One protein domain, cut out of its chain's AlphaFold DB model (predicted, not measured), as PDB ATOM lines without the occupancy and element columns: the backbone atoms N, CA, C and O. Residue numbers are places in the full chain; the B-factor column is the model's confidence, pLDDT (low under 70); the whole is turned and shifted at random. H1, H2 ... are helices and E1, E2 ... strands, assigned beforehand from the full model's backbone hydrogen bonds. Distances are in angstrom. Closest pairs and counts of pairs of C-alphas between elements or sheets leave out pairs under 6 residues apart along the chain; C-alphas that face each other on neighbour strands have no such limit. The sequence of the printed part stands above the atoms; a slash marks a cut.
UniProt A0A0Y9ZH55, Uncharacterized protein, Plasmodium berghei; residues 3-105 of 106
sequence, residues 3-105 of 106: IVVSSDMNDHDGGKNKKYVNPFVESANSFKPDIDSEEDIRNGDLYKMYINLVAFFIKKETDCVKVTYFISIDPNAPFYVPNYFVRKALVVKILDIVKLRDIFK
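Overview. This is residues 3 to 105 of the 106 residues of an uncharacterized protein of Plasmodium berghei (UniProt A0A0Y9ZH55). Look for a long two-stranded hairpin, E1 and E2, with the long helix H3 folding back alongside E2. The stretch before E1 is mostly loop, winds loosely round one end of the hairpin and holds the short helices H1 and H2. The printed part has 103 residues, with three named helices and two named strands in the order H1, H2, E1, E2, H3; the sheet E1 - E2 is antiparallel. The class is mixed, helices and strands, with 51 residues, under half, in named elements. The whole is loose, with a radius of gyration of the C-alphas of 16.3 A and spans of 49 by 32 by 27 A.

Along the chain. Begin at Ile 3; residues 3 to 25 hold no named element. Find C-alpha 26 at (-63.907, 96.750, -4.761), where H1 begins, residues 26 to 30. H2 is residues 39 to 42. E1, residues 50 to 60, runs 29.6 A, and E2, residues 65 to 74, runs 28.7 A. H3, residues 83 to 103, runs 32.2 A to C-alpha 103 at (-29.962, 95.269, -6.746).

Arrangement. Start with the hairpin E1 and E2, antiparallel at 173 degrees; N 55 and O 70 are 2.9 A apart and N 57 and O 68 2.8 A, within hydrogen-bond range. Residues 3 to 4 pair antiparallel with residues 54 to 55 of E1. The closest C-alphas of E2 and H3 are those of Ile 71 and Ile 94, 7.5 A apart. E1 and H3 are apart, and so are H1 and H2. In H3, 10 of 17 O i to N i+4 pairs are within hydrogen-bond range; in H1, 0 of 1, beside 1 of 2 O i to N i+3 pairs; H2 is too short for an i+4 pair.

Size, cuts and confidence. The C-alphas of Lys 16 and Thr 62, the two farthest apart, are 50.0 A apart. The printed part has no cut, and none of the links between named elements is long. Residues 79 to 84, of which 83 to 84 belong to H3, stand free. The mean pLDDT of the printed part is 91.7, and no printed residue is under 70.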
ATOM      1  N   ILE A   3     -49.734  97.300 -10.107       95.25
ATOM      2  CA  ILE A   3     -50.611  97.460  -8.948       95.25
ATOM      3  C   ILE A   3     -50.671  96.125  -8.217       95.25
ATOM      4  O   ILE A   3     -50.830  95.081  -8.845       95.25
ATOM      5  N   VAL A   4     -50.549  96.184  -6.898       95.44
ATOM      6  CA  VAL A   4     -50.697  95.046  -5.995       95.44
ATOM      7  C   VAL A   4     -51.698  95.432  -4.916       95.44
ATOM      8  O   VAL A   4     -51.603  96.511  -4.327       95.44
ATOM      9  N   VAL A   5     -52.661  94.550  -4.670       97.00
ATOM     10  CA  VAL A   5     -53.677  94.690  -3.626       97.00
ATOM     11  C   VAL A   5     -53.908  93.342  -2.963       97.00
ATOM     12  O   VAL A   5     -53.807  92.305  -3.616       97.00
ATOM     13  N   SER A   6     -54.219  93.355  -1.674       95.75
ATOM     14  CA  SER A   6     -54.694  92.177  -0.958       95.75
ATOM     15  C   SER A   6     -56.175  91.952  -1.236       95.75
ATOM     16  O   SER A   6     -56.945  92.903  -1.412       95.75
ATOM     17  N   SER A   7     -56.558  90.683  -1.214       95.19
ATOM     18  CA  SER A   7     -57.938  90.230  -1.135       95.19
ATOM     19  C   SER A   7     -58.166  89.424   0.148       95.19
ATOM     20  O   SER A   7     -57.230  89.174   0.909       95.19
ATOM     21  N   ASP A   8     -59.415  89.037   0.400       93.81
ATOM     22  CA  ASP A   8     -59.826  88.183   1.525       93.81
ATOM     23  C   ASP A   8     -59.554  86.703   1.196       93.81
ATOM     24  O   ASP A   8     -60.486  85.924   0.991       93.81
ATOM     25  N   MET A   9     -58.276  86.348   1.021       93.25
ATOM     26  CA  MET A   9     -57.860  84.983   0.681       93.25
ATOM     27  C   MET A   9     -58.072  84.015   1.847       93.25
ATOM     28  O   MET A   9     -57.880  84.384   3.008       93.25
ATOM     29  N   ASN A  10     -58.427  82.770   1.528       93.19
ATOM     30  CA  ASN A  10     -58.382  81.678   2.488       93.19
ATOM     31  C   ASN A  10     -56.976  81.085   2.473       93.19
ATOM     32  O   ASN A  10     -56.622  80.348   1.571       93.19
ATOM     33  N   ASP A  11     -56.164  81.435   3.451       91.88
ATOM     34  CA  ASP A  11     -54.805  80.921   3.644       91.88
ATOM     35  C   ASP A  11     -54.728  79.981   4.852       91.88
ATOM     36  O   ASP A  11     -53.648  79.748   5.388       91.88
ATOM     37  N   HIS A  12     -55.876  79.470   5.302       92.56
ATOM     38  CA  HIS A  12     -55.989  78.556   6.435       92.56
ATOM     39  C   HIS A  12     -55.281  79.039   7.711       92.56
ATOM     40  O   HIS A  12     -54.815  78.211   8.492       92.56
ATOM     41  N   ASP A  13     -55.185  80.357   7.926       90.06
ATOM     42  CA  ASP A  13     -54.511  80.885   9.106       90.06
ATOM     43  C   ASP A  13     -55.162  80.390  10.405       90.06
ATOM     44  O   ASP A  13     -56.383  80.419  10.565       90.06
ATOM     45  N   GLY A  14     -54.337  79.951  11.357       85.69
ATOM     46  CA  GLY A  14     -54.802  79.487  12.671       85.69
ATOM     47  C   GLY A  14     -55.163  80.623  13.628       85.69
ATOM     48  O   GLY A  14     -55.611  80.386  14.754       85.69
ATOM     49  N   GLY A  15     -54.942  81.869  13.207       81.06
ATOM     50  CA  GLY A  15     -55.190  83.062  13.994       81.06
ATOM     51  C   GLY A  15     -56.661  83.476  14.014       81.06
ATOM     52  O   GLY A  15     -57.512  83.019  13.257       81.06
ATOM     53  N   LYS A  16     -56.987  84.424  14.898       71.12
ATOM     54  CA  LYS A  16     -58.299  85.094  14.910       71.12
ATOM     55  C   LYS A  16     -58.258  86.360  14.059       71.12
ATOM     56  O   LYS A  16     -58.504  87.459  14.563       71.12
ATOM     57  N   ASN A  17     -57.907  86.219  12.786       76.25
ATOM     58  CA  ASN A  17     -57.891  87.344  11.862       76.25
ATOM     59  C   ASN A  17     -59.312  87.705  11.410       76.25
ATOM     60  O   ASN A  17     -60.190  86.856  11.248       76.25
ATOM     61  N   LYS A  18     -59.571  89.006  11.255       80.50
ATOM     62  CA  LYS A  18     -60.851  89.489  10.726       80.50
ATOM     63  C   LYS A  18     -60.876  89.289   9.214       80.50
ATOM     64  O   LYS A  18     -59.837  89.425   8.572       80.50
ATOM     65  N   LYS A  19     -62.077  89.068   8.665       88.81
ATOM     66  CA  LYS A  19     -62.314  89.170   7.218       88.81
ATOM     67  C   LYS A  19     -61.798  90.510   6.722       88.81
ATOM     68  O   LYS A  19     -62.140  91.549   7.296       88.81
ATOM     69  N   TYR A  20     -60.996  90.469   5.672       93.38
ATOM     70  CA  TYR A  20     -60.442  91.669   5.081       93.38
ATOM     71  C   TYR A  20     -61.375  92.200   3.993       93.38
ATOM     72  O   TYR A  20     -61.958  91.447   3.217       93.38
ATOM     73  N   VAL A  21     -61.534  93.520   3.940       96.19
ATOM     74  CA  VAL A  21     -62.253  94.207   2.866       96.19
ATOM     75  C   VAL A  21     -61.337  95.306   2.368       96.19
ATOM     76  O   VAL A  21     -61.017  96.236   3.109       96.19
ATOM     77  N   ASN A  22     -60.901  95.192   1.121       97.31
ATOM     78  CA  ASN A  22     -60.080  96.203   0.489       97.31
ATOM     79  C   ASN A  22     -60.880  97.514   0.366       97.31
ATOM     80  O   ASN A  22     -61.965  97.499  -0.228       97.31
ATOM     81  N   PRO A  23     -60.363  98.640   0.893       96.56
ATOM     82  CA  PRO A  23     -61.094  99.903   0.925       96.56
ATOM     83  C   PRO A  23     -61.050 100.690  -0.394       96.56
ATOM     84  O   PRO A  23     -61.788 101.661  -0.529       96.56
ATOM     85  N   PHE A  24     -60.178 100.331  -1.342       95.94
ATOM     86  CA  PHE A  24     -59.969 101.099  -2.580       95.94
ATOM     87  C   PHE A  24     -60.347 100.335  -3.848       95.94
ATOM     88  O   PHE A  24     -60.773 100.949  -4.823       95.94
ATOM     89  N   VAL A  25     -60.164  99.014  -3.866       95.94
ATOM     90  CA  VAL A  25     -60.369  98.177  -5.054       95.94
ATOM     91  C   VAL A  25     -61.476  97.172  -4.773       95.94
ATOM     92  O   VAL A  25     -61.225  96.051  -4.338       95.94
ATOM     93  N   GLU A  26     -62.720  97.570  -5.038       95.94
ATOM     94  CA  GLU A  26     -63.907  96.750  -4.761       95.94
ATOM     95  C   GLU A  26     -63.866  95.385  -5.462       95.94
ATOM     96  O   GLU A  26     -64.262  94.378  -4.879       95.94
ATOM     97  N   SER A  27     -63.319  95.322  -6.679       95.00
ATOM     98  CA  SER A  27     -63.168  94.070  -7.427       95.00
ATOM     99  C   SER A  27     -62.204  93.076  -6.773       95.00
ATOM    100  O   SER A  27     -62.320  91.881  -7.020       95.00
ATOM    101  N   ALA A  28     -61.286  93.520  -5.907       95.88
ATOM    102  CA  ALA A  28     -60.425  92.610  -5.153       95.88
ATOM    103  C   ALA A  28     -61.218  91.825  -4.096       95.88
ATOM    104  O   ALA A  28     -60.837  90.713  -3.743       95.88
ATOM    105  N   ASN A  29     -62.351  92.359  -3.625       96.62
ATOM    106  CA  ASN A  29     -63.161  91.733  -2.577       96.62
ATOM    107  C   ASN A  29     -63.939  90.497  -3.060       96.62
ATOM    108  O   ASN A  29     -64.386  89.700  -2.232       96.62
ATOM    109  N   SER A  30     -64.097  90.317  -4.377       96.06
ATOM    110  CA  SER A  30     -64.693  89.109  -4.963       96.06
ATOM    111  C   SER A  30     -63.670  88.000  -5.223       96.06
ATOM    112  O   SER A  30     -64.048  86.835  -5.329       96.06
ATOM    113  N   PHE A  31     -62.380  88.333  -5.296       95.75
ATOM    114  CA  PHE A  31     -61.314  87.365  -5.515       95.75
ATOM    115  C   PHE A  31     -60.864  86.745  -4.190       95.75
ATOM    116  O   PHE A  31     -60.045  87.307  -3.470       95.75
ATOM    117  N   LYS A  32     -61.393  85.567  -3.863       95.62
ATOM    118  CA  LYS A  32     -61.104  84.862  -2.607       95.62
ATOM    119  C   LYS A  32     -60.449  83.516  -2.897       95.62
ATOM    120  O   LYS A  32     -61.135  82.496  -2.862       95.62
ATOM    121  N   PRO A  33     -59.168  83.512  -3.300       95.50
ATOM    122  CA  PRO A  33     -58.483  82.272  -3.601       95.50
ATOM    123  C   PRO A  33     -58.296  81.452  -2.326       95.50
ATOM    124  O   PRO A  33     -58.175  82.010  -1.233       95.50
ATOM    125  N   ASP A  34     -58.251  80.140  -2.508       96.00
ATOM    126  CA  ASP A  34     -57.823  79.193  -1.489       96.00
ATOM    127  C   ASP A  34     -56.327  78.915  -1.679       96.00
ATOM    128  O   ASP A  34     -55.895  78.619  -2.797       96.00
ATOM    129  N   ILE A  35     -55.532  79.104  -0.630       94.12
ATOM    130  CA  ILE A  35     -54.071  79.118  -0.674       94.12
ATOM    131  C   ILE A  35     -53.526  78.053   0.274       94.12
ATOM    132  O   ILE A  35     -53.760  78.083   1.481       94.12
ATOM    133  N   ASP A  36     -52.707  77.165  -0.282       94.88
ATOM    134  CA  ASP A  36     -51.898  76.200   0.462       94.88
ATOM    135  C   ASP A  36     -50.717  76.942   1.120       94.88
ATOM    136  O   ASP A  36     -49.639  77.075   0.548       94.88
ATOM    137  N   SER A  37     -50.962  77.534   2.291       93.38
ATOM    138  CA  SER A  37     -50.013  78.386   3.024       93.38
ATOM    139  C   SER A  37     -48.947  77.598   3.796       93.38
ATOM    140  O   SER A  37     -49.095  76.403   4.019       93.38
ATOM    141  N   GLU A  38     -47.881  78.251   4.249       95.50
ATOM    142  CA  GLU A  38     -46.861  77.608   5.091       95.50
ATOM    143  C   GLU A  38     -47.390  77.250   6.496       95.50
ATOM    144  O   GLU A  38     -48.400  77.782   6.968       95.50
ATOM    145  N   GLU A  39     -46.708  76.324   7.179       95.25
ATOM    146  CA  GLU A  39     -47.132  75.798   8.486       95.25
ATOM    147  C   GLU A  39     -47.235  76.892   9.565       95.25
ATOM    148  O   GLU A  39     -48.184  76.905  10.346       95.25
ATOM    149  N   ASP A  40     -46.316  77.855   9.576       93.94
ATOM    150  CA  ASP A  40     -46.302  78.979  10.519       93.94
ATOM    151  C   ASP A  40     -47.504  79.931  10.346       93.94
ATOM    152  O   ASP A  40     -48.010  80.497  11.319       93.94
ATOM    153  N   ILE A  41     -48.034  80.061   9.127       92.62
ATOM    154  CA  ILE A  41     -49.290  80.775   8.852       92.62
ATOM    155  C   ILE A  41     -50.468  79.983   9.428       92.62
ATOM    156  O   ILE A  41     -51.297  80.538  10.156       92.62
ATOM    157  N   ARG A  42     -50.528  78.676   9.146       93.38
ATOM    158  CA  ARG A  42     -51.608  77.788   9.613       93.38
ATOM    159  C   ARG A  42     -51.635  77.622  11.125       93.38
ATOM    160  O   ARG A  42     -52.708  77.480  11.699       93.38
ATOM    161  N   ASN A  43     -50.479  77.690  11.774       92.69
ATOM    162  CA  ASN A  43     -50.361  77.662  13.230       92.69
ATOM    163  C   ASN A  43     -50.692  79.020  13.875       92.69
ATOM    164  O   ASN A  43     -50.918  79.088  15.082       92.69
ATOM    165  N   GLY A  44     -50.780  80.094  13.081       89.06
ATOM    166  CA  GLY A  44     -51.056  81.444  13.571       89.06
ATOM    167  C   GLY A  44     -49.842  82.133  14.199       89.06
ATOM    168  O   GLY A  44     -50.011  83.104  14.938       89.06
ATOM    169  N   ASP A  45     -48.629  81.660  13.900       89.62
ATOM    170  CA  ASP A  45     -47.373  82.235  14.394       89.62
ATOM    171  C   ASP A  45     -47.041  83.566  13.696       89.62
ATOM    172  O   ASP A  45     -46.305  84.404  14.229       89.62
ATOM    173  N   LEU A  46     -47.620  83.793  12.511       86.88
ATOM    174  CA  LEU A  46     -47.467  85.017  11.731       86.88
ATOM    175  C   LEU A  46     -48.710  85.917  11.798       86.88
ATOM    176  O   LEU A  46     -49.843  85.498  11.562       86.88
ATOM    177  N   TYR A  47     -48.484  87.210  12.048       81.75
ATOM    178  CA  TYR A  47     -49.531  88.228  11.972       81.75
ATOM    179  C   TYR A  47     -49.783  88.658  10.525       81.75
ATOM    180  O   TYR A  47     -48.858  89.067   9.818       81.75
ATOM    181  N   LYS A  48     -51.052  88.643  10.106       87.75
ATOM    182  CA  LYS A  48     -51.454  89.146   8.789       87.75
ATOM    183  C   LYS A  48     -51.284  90.651   8.699       87.75
ATOM    184  O   LYS A  48     -51.634  91.368   9.626       87.75
ATOM    185  N   MET A  49     -50.836  91.110   7.539       89.62
ATOM    186  CA  MET A  49     -50.813  92.509   7.134       89.62
ATOM    187  C   MET A  49     -51.413  92.590   5.734       89.62
ATOM    188  O   MET A  49     -51.088  91.768   4.877       89.62
ATOM    189  N   TYR A  50     -52.264  93.578   5.489       93.44
ATOM    190  CA  TYR A  50     -52.985  93.698   4.229       93.44
ATOM    191  C   TYR A  50     -52.494  94.887   3.417       93.44
ATOM    192  O   TYR A  50     -52.316  95.998   3.919       93.44
ATOM    193  N   ILE A  51     -52.298  94.667   2.125       95.00
ATOM    194  CA  ILE A  51     -51.994  95.717   1.166       95.00
ATOM    195  C   ILE A  51     -53.319  96.291   0.674       95.00
ATOM    196  O   ILE A  51     -53.978  95.703  -0.181       95.00
ATOM    197  N   ASN A  52     -53.693  97.470   1.167       96.19
ATOM    198  CA  ASN A  52     -54.846  98.184   0.619       96.19
ATOM    199  C   ASN A  52     -54.569  98.581  -0.834       96.19
ATOM    200  O   ASN A  52     -55.391  98.339  -1.715       96.19
ATOM    201  N   LEU A  53     -53.395  99.171  -1.083       95.81
ATOM    202  CA  LEU A  53     -52.931  99.532  -2.418       95.81
ATOM    203  C   LEU A  53     -51.419  99.746  -2.427       95.81
ATOM    204  O   LEU A  53     -50.907 100.595  -1.700       95.81
ATOM    205  N   VAL A  54     -50.715  99.043  -3.306       95.00
ATOM    206  CA  VAL A  54     -49.351  99.391  -3.706       95.00
ATOM    207  C   VAL A  54     -49.343  99.624  -5.208       95.00
ATOM    208  O   VAL A  54     -49.734  98.750  -5.978       95.00
ATOM    209  N   ALA A  55     -48.882 100.795  -5.632       94.75
ATOM    210  CA  ALA A  55     -48.750 101.139  -7.041       94.75
ATOM    211  C   ALA A  55     -47.316 101.561  -7.352       94.75
ATOM    212  O   ALA A  55     -46.763 102.421  -6.671       94.75
ATOM    213  N   PHE A  56     -46.747 100.995  -8.413       94.56
ATOM    214  CA  PHE A  56     -45.451 101.369  -8.967       94.56
ATOM    215  C   PHE A  56     -45.628 101.983 -10.355       94.56
ATOM    216  O   PHE A  56     -46.057 101.333 -11.318       94.56
ATOM    217  N   PHE A  57     -45.231 103.242 -10.472       95.94
ATOM    218  CA  PHE A  57     -45.107 103.967 -11.724       95.94
ATOM    219  C   PHE A  57     -43.650 103.925 -12.161       95.94
ATOM    220  O   PHE A  57     -42.794 104.605 -11.600       95.94
ATOM    221  N   ILE A  58     -43.382 103.091 -13.158       94.56
ATOM    222  CA  ILE A  58     -42.051 102.867 -13.711       94.56
ATOM    223  C   ILE A  58     -41.971 103.647 -15.019       94.56
ATOM    224  O   ILE A  58     -42.738 103.380 -15.945       94.56
ATOM    225  N   LYS A  59     -41.061 104.616 -15.082       96.62
ATOM    226  CA  LYS A  59     -40.830 105.459 -16.252       96.62
ATOM    227  C   LYS A  59     -39.374 105.330 -16.683       96.62
ATOM    228  O   LYS A  59     -38.469 105.578 -15.893       96.62
ATOM    229  N   LYS A  60     -39.152 104.955 -17.943       95.81
ATOM    230  CA  LYS A  60     -37.825 105.023 -18.560       95.81
ATOM    231  C   LYS A  60     -37.471 106.491 -18.809       95.81
ATOM    232  O   LYS A  60     -38.270 107.215 -19.398       95.81
ATOM    233  N   GLU A  61     -36.292 106.896 -18.367       96.38
ATOM    234  CA  GLU A  61     -35.643 108.160 -18.717       96.38
ATOM    235  C   GLU A  61     -34.386 107.844 -19.551       96.38
ATOM    236  O   GLU A  61     -34.103 106.675 -19.828       96.38
ATOM    237  N   THR A  62     -33.640 108.866 -19.977       96.56
ATOM    238  CA  THR A  62     -32.465 108.701 -20.855       96.56
ATOM    239  C   THR A  62     -31.431 107.725 -20.284       96.56
ATOM    240  O   THR A  62     -31.076 106.763 -20.960       96.56
ATOM    241  N   ASP A  63     -31.036 107.916 -19.021       94.06
ATOM    242  CA  ASP A  63     -29.936 107.163 -18.390       94.06
ATOM    243  C   ASP A  63     -30.390 106.304 -17.203       94.06
ATOM    244  O   ASP A  63     -29.584 105.663 -16.529       94.06
ATOM    245  N   CYS A  64     -31.686 106.315 -16.884       91.44
ATOM    246  CA  CYS A  64     -32.198 105.628 -15.707       91.44
ATOM    247  C   CYS A  64     -33.657 105.199 -15.861       91.44
ATOM    248  O   CYS A  64     -34.350 105.512 -16.830       91.44
ATOM    249  N   VAL A  65     -34.135 104.477 -14.855       92.81
ATOM    250  CA  VAL A  65     -35.555 104.202 -14.669       92.81
ATOM    251  C   VAL A  65     -36.003 104.943 -13.420       92.81
ATOM    252  O   VAL A  65     -35.531 104.673 -12.317       92.81
ATOM    253  N   LYS A  66     -36.928 105.886 -13.591       93.56
ATOM    254  CA  LYS A  66     -37.589 106.562 -12.483       93.56
ATOM    255  C   LYS A  66     -38.735 105.690 -11.984       93.56
ATOM    256  O   LYS A  66     -39.617 105.313 -12.753       93.56
ATOM    257  N   VAL A  67     -38.734 105.402 -10.688       92.94
ATOM    258  CA  VAL A  67     -39.810 104.665 -10.020       92.94
ATOM    259  C   VAL A  67     -40.467 105.584  -8.999       92.94
ATOM    260  O   VAL A  67     -39.826 106.010  -8.041       92.94
ATOM    261  N   THR A  68     -41.747 105.884  -9.204       93.94
ATOM    262  CA  THR A  68     -42.606 106.525  -8.199       93.94
ATOM    263  C   THR A  68     -43.522 105.460  -7.622       93.94
ATOM    264  O   THR A  68     -44.108 104.687  -8.378       93.94
ATOM    265  N   TYR A  69     -43.667 105.413  -6.301       92.94
ATOM    266  CA  TYR A  69     -44.513 104.427  -5.642       92.94
ATOM    267  C   TYR A  69     -45.500 105.075  -4.672       92.94
ATOM    268  O   TYR A  69     -45.215 106.112  -4.076       92.94
ATOM    269  N   PHE A  70     -46.648 104.426  -4.509       92.38
ATOM    270  CA  PHE A  70     -47.667 104.755  -3.515       92.38
ATOM    271  C   PHE A  70     -47.985 103.493  -2.733       92.38
ATOM    272  O   PHE A  70     -48.172 102.440  -3.339       92.38
ATOM    273  N   ILE A  71     -48.008 103.590  -1.407       93.12
ATOM    274  CA  ILE A  71     -48.178 102.443  -0.517       93.12
ATOM    275  C   ILE A  71     -49.223 102.803   0.537       93.12
ATOM    276  O   ILE A  71     -49.062 103.776   1.272       93.12
ATOM    277  N   SER A  72     -50.274 101.998   0.615       93.50
ATOM    278  CA  SER A  72     -51.262 101.987   1.685       93.50
ATOM    279  C   SER A  72     -51.392 100.563   2.199       93.50
ATOM    280  O   SER A  72     -51.696  99.639   1.441       93.50
ATOM    281  N   ILE A  73     -51.121 100.392   3.486       93.25
ATOM    282  CA  ILE A  73     -51.054  99.099   4.160       93.25
ATOM    283  C   ILE A  73     -51.907  99.189   5.421       93.25
ATOM    284  O   ILE A  73     -51.789 100.154   6.179       93.25
ATOM    285  N   ASP A  74     -52.736  98.175   5.643       92.31
ATOM    286  CA  ASP A  74     -53.357  97.913   6.930       92.31
ATOM    287  C   ASP A  74     -52.478  96.915   7.707       92.31
ATOM    288  O   ASP A  74     -52.357  95.755   7.304       92.31
ATOM    289  N   PRO A  75     -51.834  97.339   8.808       89.69
ATOM    290  CA  PRO A  75     -50.997  96.467   9.624       89.69
ATOM    291  C   PRO A  75     -51.797  95.387  10.360       89.69
ATOM    292  O   PRO A  75     -51.170  94.518  10.955       89.69
ATOM    293  N   ASN A  76     -53.140  95.479  10.389       88.94
ATOM    294  CA  ASN A  76     -54.034  94.604  11.154       88.94
ATOM    295  C   ASN A  76     -53.537  94.423  12.604       88.94
ATOM    296  O   ASN A  76     -53.597  93.354  13.214       88.94
ATOM    297  N   ALA A  77     -52.985  95.510  13.151       88.12
ATOM    298  CA  ALA A  77     -52.382  95.517  14.467       88.12
ATOM    299  C   ALA A  77     -53.481  95.434  15.540       88.12
ATOM    300  O   ALA A  77     -54.520  96.094  15.416       88.12
ATOM    301  N   PRO A  78     -53.264  94.681  16.629       85.06
ATOM    302  CA  PRO A  78     -54.199  94.665  17.743       85.06
ATOM    303  C   PRO A  78     -54.387  96.058  18.349       85.06
ATOM    304  O   PRO A  78     -53.433  96.824  18.475       85.06
ATOM    305  N   PHE A  79     -55.608  96.367  18.795       84.94
ATOM    306  CA  PHE A  79     -55.971  97.700  19.303       84.94
ATOM    307  C   PHE A  79     -55.123  98.169  20.498       84.94
ATOM    308  O   PHE A  79     -55.007  99.366  20.741       84.94
ATOM    309  N   TYR A  80     -54.561  97.231  21.265       88.94
ATOM    310  CA  TYR A  80     -53.734  97.514  22.435       88.94
ATOM    311  C   TYR A  80     -52.287  97.879  22.073       88.94
ATOM    312  O   TYR A  80     -51.542  98.334  22.940       88.94
ATOM    313  N   VAL A  81     -51.865  97.691  20.817       90.25
ATOM    314  CA  VAL A  81     -50.528  98.084  20.363       90.25
ATOM    315  C   VAL A  81     -50.503  99.599  20.137       90.25
ATOM    316  O   VAL A  81     -51.282 100.113  19.333       90.25
ATOM    317  N   PRO A  82     -49.595 100.352  20.788       94.31
ATOM    318  CA  PRO A  82     -49.540 101.795  20.599       94.31
ATOM    319  C   PRO A  82     -49.206 102.182  19.151       94.31
ATOM    320  O   PRO A  82     -48.237 101.693  18.564       94.31
ATOM    321  N   ASN A  83     -49.951 103.149  18.606       91.12
ATOM    322  CA  ASN A  83     -49.827 103.618  17.218       91.12
ATOM    323  C   ASN A  83     -48.403 104.021  16.804       91.12
ATOM    324  O   ASN A  83     -48.039 103.888  15.636       91.12
ATOM    325  N   TYR A  84     -47.585 104.515  17.737       94.81
ATOM    326  CA  TYR A  84     -46.187 104.856  17.464       94.81
ATOM    327  C   TYR A  84     -45.376 103.640  16.987       94.81
ATOM    328  O   TYR A  84     -44.644 103.745  16.003       94.81
ATOM    329  N   PHE A  85     -45.541 102.478  17.629       92.19
ATOM    330  CA  PHE A  85     -44.840 101.253  17.238       92.19
ATOM    331  C   PHE A  85     -45.303 100.762  15.869       92.19
ATOM    332  O   PHE A  85     -44.470 100.456  15.017       92.19
ATOM    333  N   VAL A  86     -46.618 100.778  15.634       92.19
ATOM    334  CA  VAL A  86     -47.218 100.405  14.346       92.19
ATOM    335  C   VAL A  86     -46.672 101.284  13.217       92.19
ATOM    336  O   VAL A  86     -46.172 100.778  12.214       92.19
ATOM    337  N   ARG A  87     -46.677 102.612  13.400       91.62
ATOM    338  CA  ARG A  87     -46.134 103.563  12.416       91.62
ATOM    339  C   ARG A  87     -44.648 103.339  12.159       91.62
ATOM    340  O   ARG A  87     -44.227 103.352  11.006       91.62
ATOM    341  N   LYS A  88     -43.854 103.120  13.211       93.88
ATOM    342  CA  LYS A  88     -42.415 102.873  13.077       93.88
ATOM    343  C   LYS A  88     -42.142 101.607  12.260       93.88
ATOM    344  O   LYS A  88     -41.310 101.650  11.358       93.88
ATOM    345  N   ALA A  89     -42.865 100.518  12.527       90.44
ATOM    346  CA  ALA A  89     -42.745  99.272  11.771       90.44
ATOM    347  C   ALA A  89     -43.119  99.456  10.288       90.44
ATOM    348  O   ALA A  89     -42.367  99.035   9.409       90.44
ATOM    349  N   LEU A  90     -44.226 100.154  10.003       90.94
ATOM    350  CA  LEU A  90     -44.654 100.454   8.633       90.94
ATOM    351  C   LEU A  90     -43.624 101.293   7.865       90.94
ATOM    352  O   LEU A  90     -43.329 100.983   6.714       90.94
ATOM    353  N   VAL A  91     -43.036 102.318   8.493       90.62
ATOM    354  CA  VAL A  91     -42.004 103.155   7.856       90.62
ATOM    355  C   VAL A  91     -40.777 102.332   7.473       90.62
ATOM    356  O   VAL A  91     -40.261 102.503   6.373       90.62
ATOM    357  N   VAL A  92     -40.329 101.418   8.339       90.50
ATOM    358  CA  VAL A  92     -39.194 100.532   8.030       90.50
ATOM    359  C   VAL A  92     -39.505  99.653   6.816       90.50
ATOM    360  O   VAL A  92     -38.686  99.573   5.907       90.50
ATOM    361  N   LYS A  93     -40.709  99.067   6.752       86.69
ATOM    362  CA  LYS A  93     -41.149  98.254   5.603       86.69
ATOM    363  C   LYS A  93     -41.261  99.066   4.315       86.69
ATOM    364  O   LYS A  93     -40.846  98.604   3.261       86.69
ATOM    365  N   ILE A  94     -41.790 100.288   4.389       88.50
ATOM    366  CA  ILE A  94     -41.857 101.194   3.236       88.50
ATOM    367  C   ILE A  94     -40.446 101.555   2.764       88.50
ATOM    368  O   ILE A  94     -40.203 101.590   1.563       88.50
ATOM    369  N   LEU A  95     -39.502 101.780   3.681       89.44
ATOM    370  CA  LEU A  95     -38.130 102.153   3.341       89.44
ATOM    371  C   LEU A  95     -37.365 101.028   2.625       89.44
ATOM    372  O   LEU A  95     -36.468 101.323   1.833       89.44
ATOM    373  N   ASP A  96     -37.740  99.759   2.829       88.44
ATOM    374  CA  ASP A  96     -37.130  98.617   2.133       88.44
ATOM    375  C   ASP A  96     -37.224  98.736   0.603       88.44
ATOM    376  O   ASP A  96     -36.349  98.237  -0.102       88.44
ATOM    377  N   ILE A  97     -38.197  99.483   0.067       87.31
ATOM    378  CA  ILE A  97     -38.303  99.757  -1.374       87.31
ATOM    379  C   ILE A  97     -37.068 100.469  -1.942       87.31
ATOM    380  O   ILE A  97     -36.728 100.297  -3.111       87.31
ATOM    381  N   VAL A  98     -36.353 101.248  -1.123       87.62
ATOM    382  CA  VAL A  98     -35.135 101.958  -1.537       87.62
ATOM    383  C   VAL A  98     -34.000 100.969  -1.806       87.62
ATOM    384  O   VAL A  98     -33.159 101.233  -2.669       87.62
ATOM    385  N   LYS A  99     -34.013  99.802  -1.146       89.12
ATOM    386  CA  LYS A  99     -33.041  98.720  -1.366       89.12
ATOM    387  C   LYS A  99     -33.154  98.116  -2.768       89.12
ATOM    388  O   LYS A  99     -32.180  97.549  -3.250       89.12
ATOM    389  N   LEU A 100     -34.277  98.300  -3.477       87.38
ATOM    390  CA  LEU A 100     -34.398  97.891  -4.885       87.38
ATOM    391  C   LEU A 100     -33.316  98.529  -5.759       87.38
ATOM    392  O   LEU A 100     -32.816  97.891  -6.679       87.38
ATOM    393  N   ARG A 101     -32.913  99.770  -5.455       87.75
ATOM    394  CA  ARG A 101     -31.818 100.438  -6.168       87.75
ATOM    395  C   ARG A 101     -30.504  99.671  -6.027       87.75
ATOM    396  O   ARG A 101     -29.706  99.670  -6.956       87.75
ATOM    397  N   ASP A 102     -30.278  99.040  -4.879       89.69
ATOM    398  CA  ASP A 102     -29.023  98.354  -4.583       89.69
ATOM    399  C   ASP A 102     -28.873  97.052  -5.385       89.69
ATOM    400  O   ASP A 102     -27.751  96.669  -5.686       89.69
ATOM    401  N   ILE A 103     -29.974  96.446  -5.851       89.25
ATOM    402  CA  ILE A 103     -29.962  95.269  -6.746       89.25
ATOM    403  C   ILE A 103     -29.333  95.602  -8.110       89.25
ATOM    404  O   ILE A 103     -28.689  94.760  -8.733       89.25
ATOM    405  N   PHE A 104     -29.498  96.843  -8.572       84.31
ATOM    406  CA  PHE A 104     -28.895  97.339  -9.815       84.31
ATOM    407  C   PHE A 104     -27.499  97.949  -9.590       84.31
ATOM    408  O   PHE A 104     -26.821  98.301 -10.552       84.31
ATOM    409  N   LYS A 105     -27.095  98.044  -8.314       80.62
ATOM    410  CA  LYS A 105     -25.758  98.277  -7.752       80.62
ATOM    411  C   LYS A 105     -24.701  97.258  -8.205       80.62
ATOM    412  O   LYS A 105     -24.176  96.591  -7.323       80.62
TER     413      LYS A 105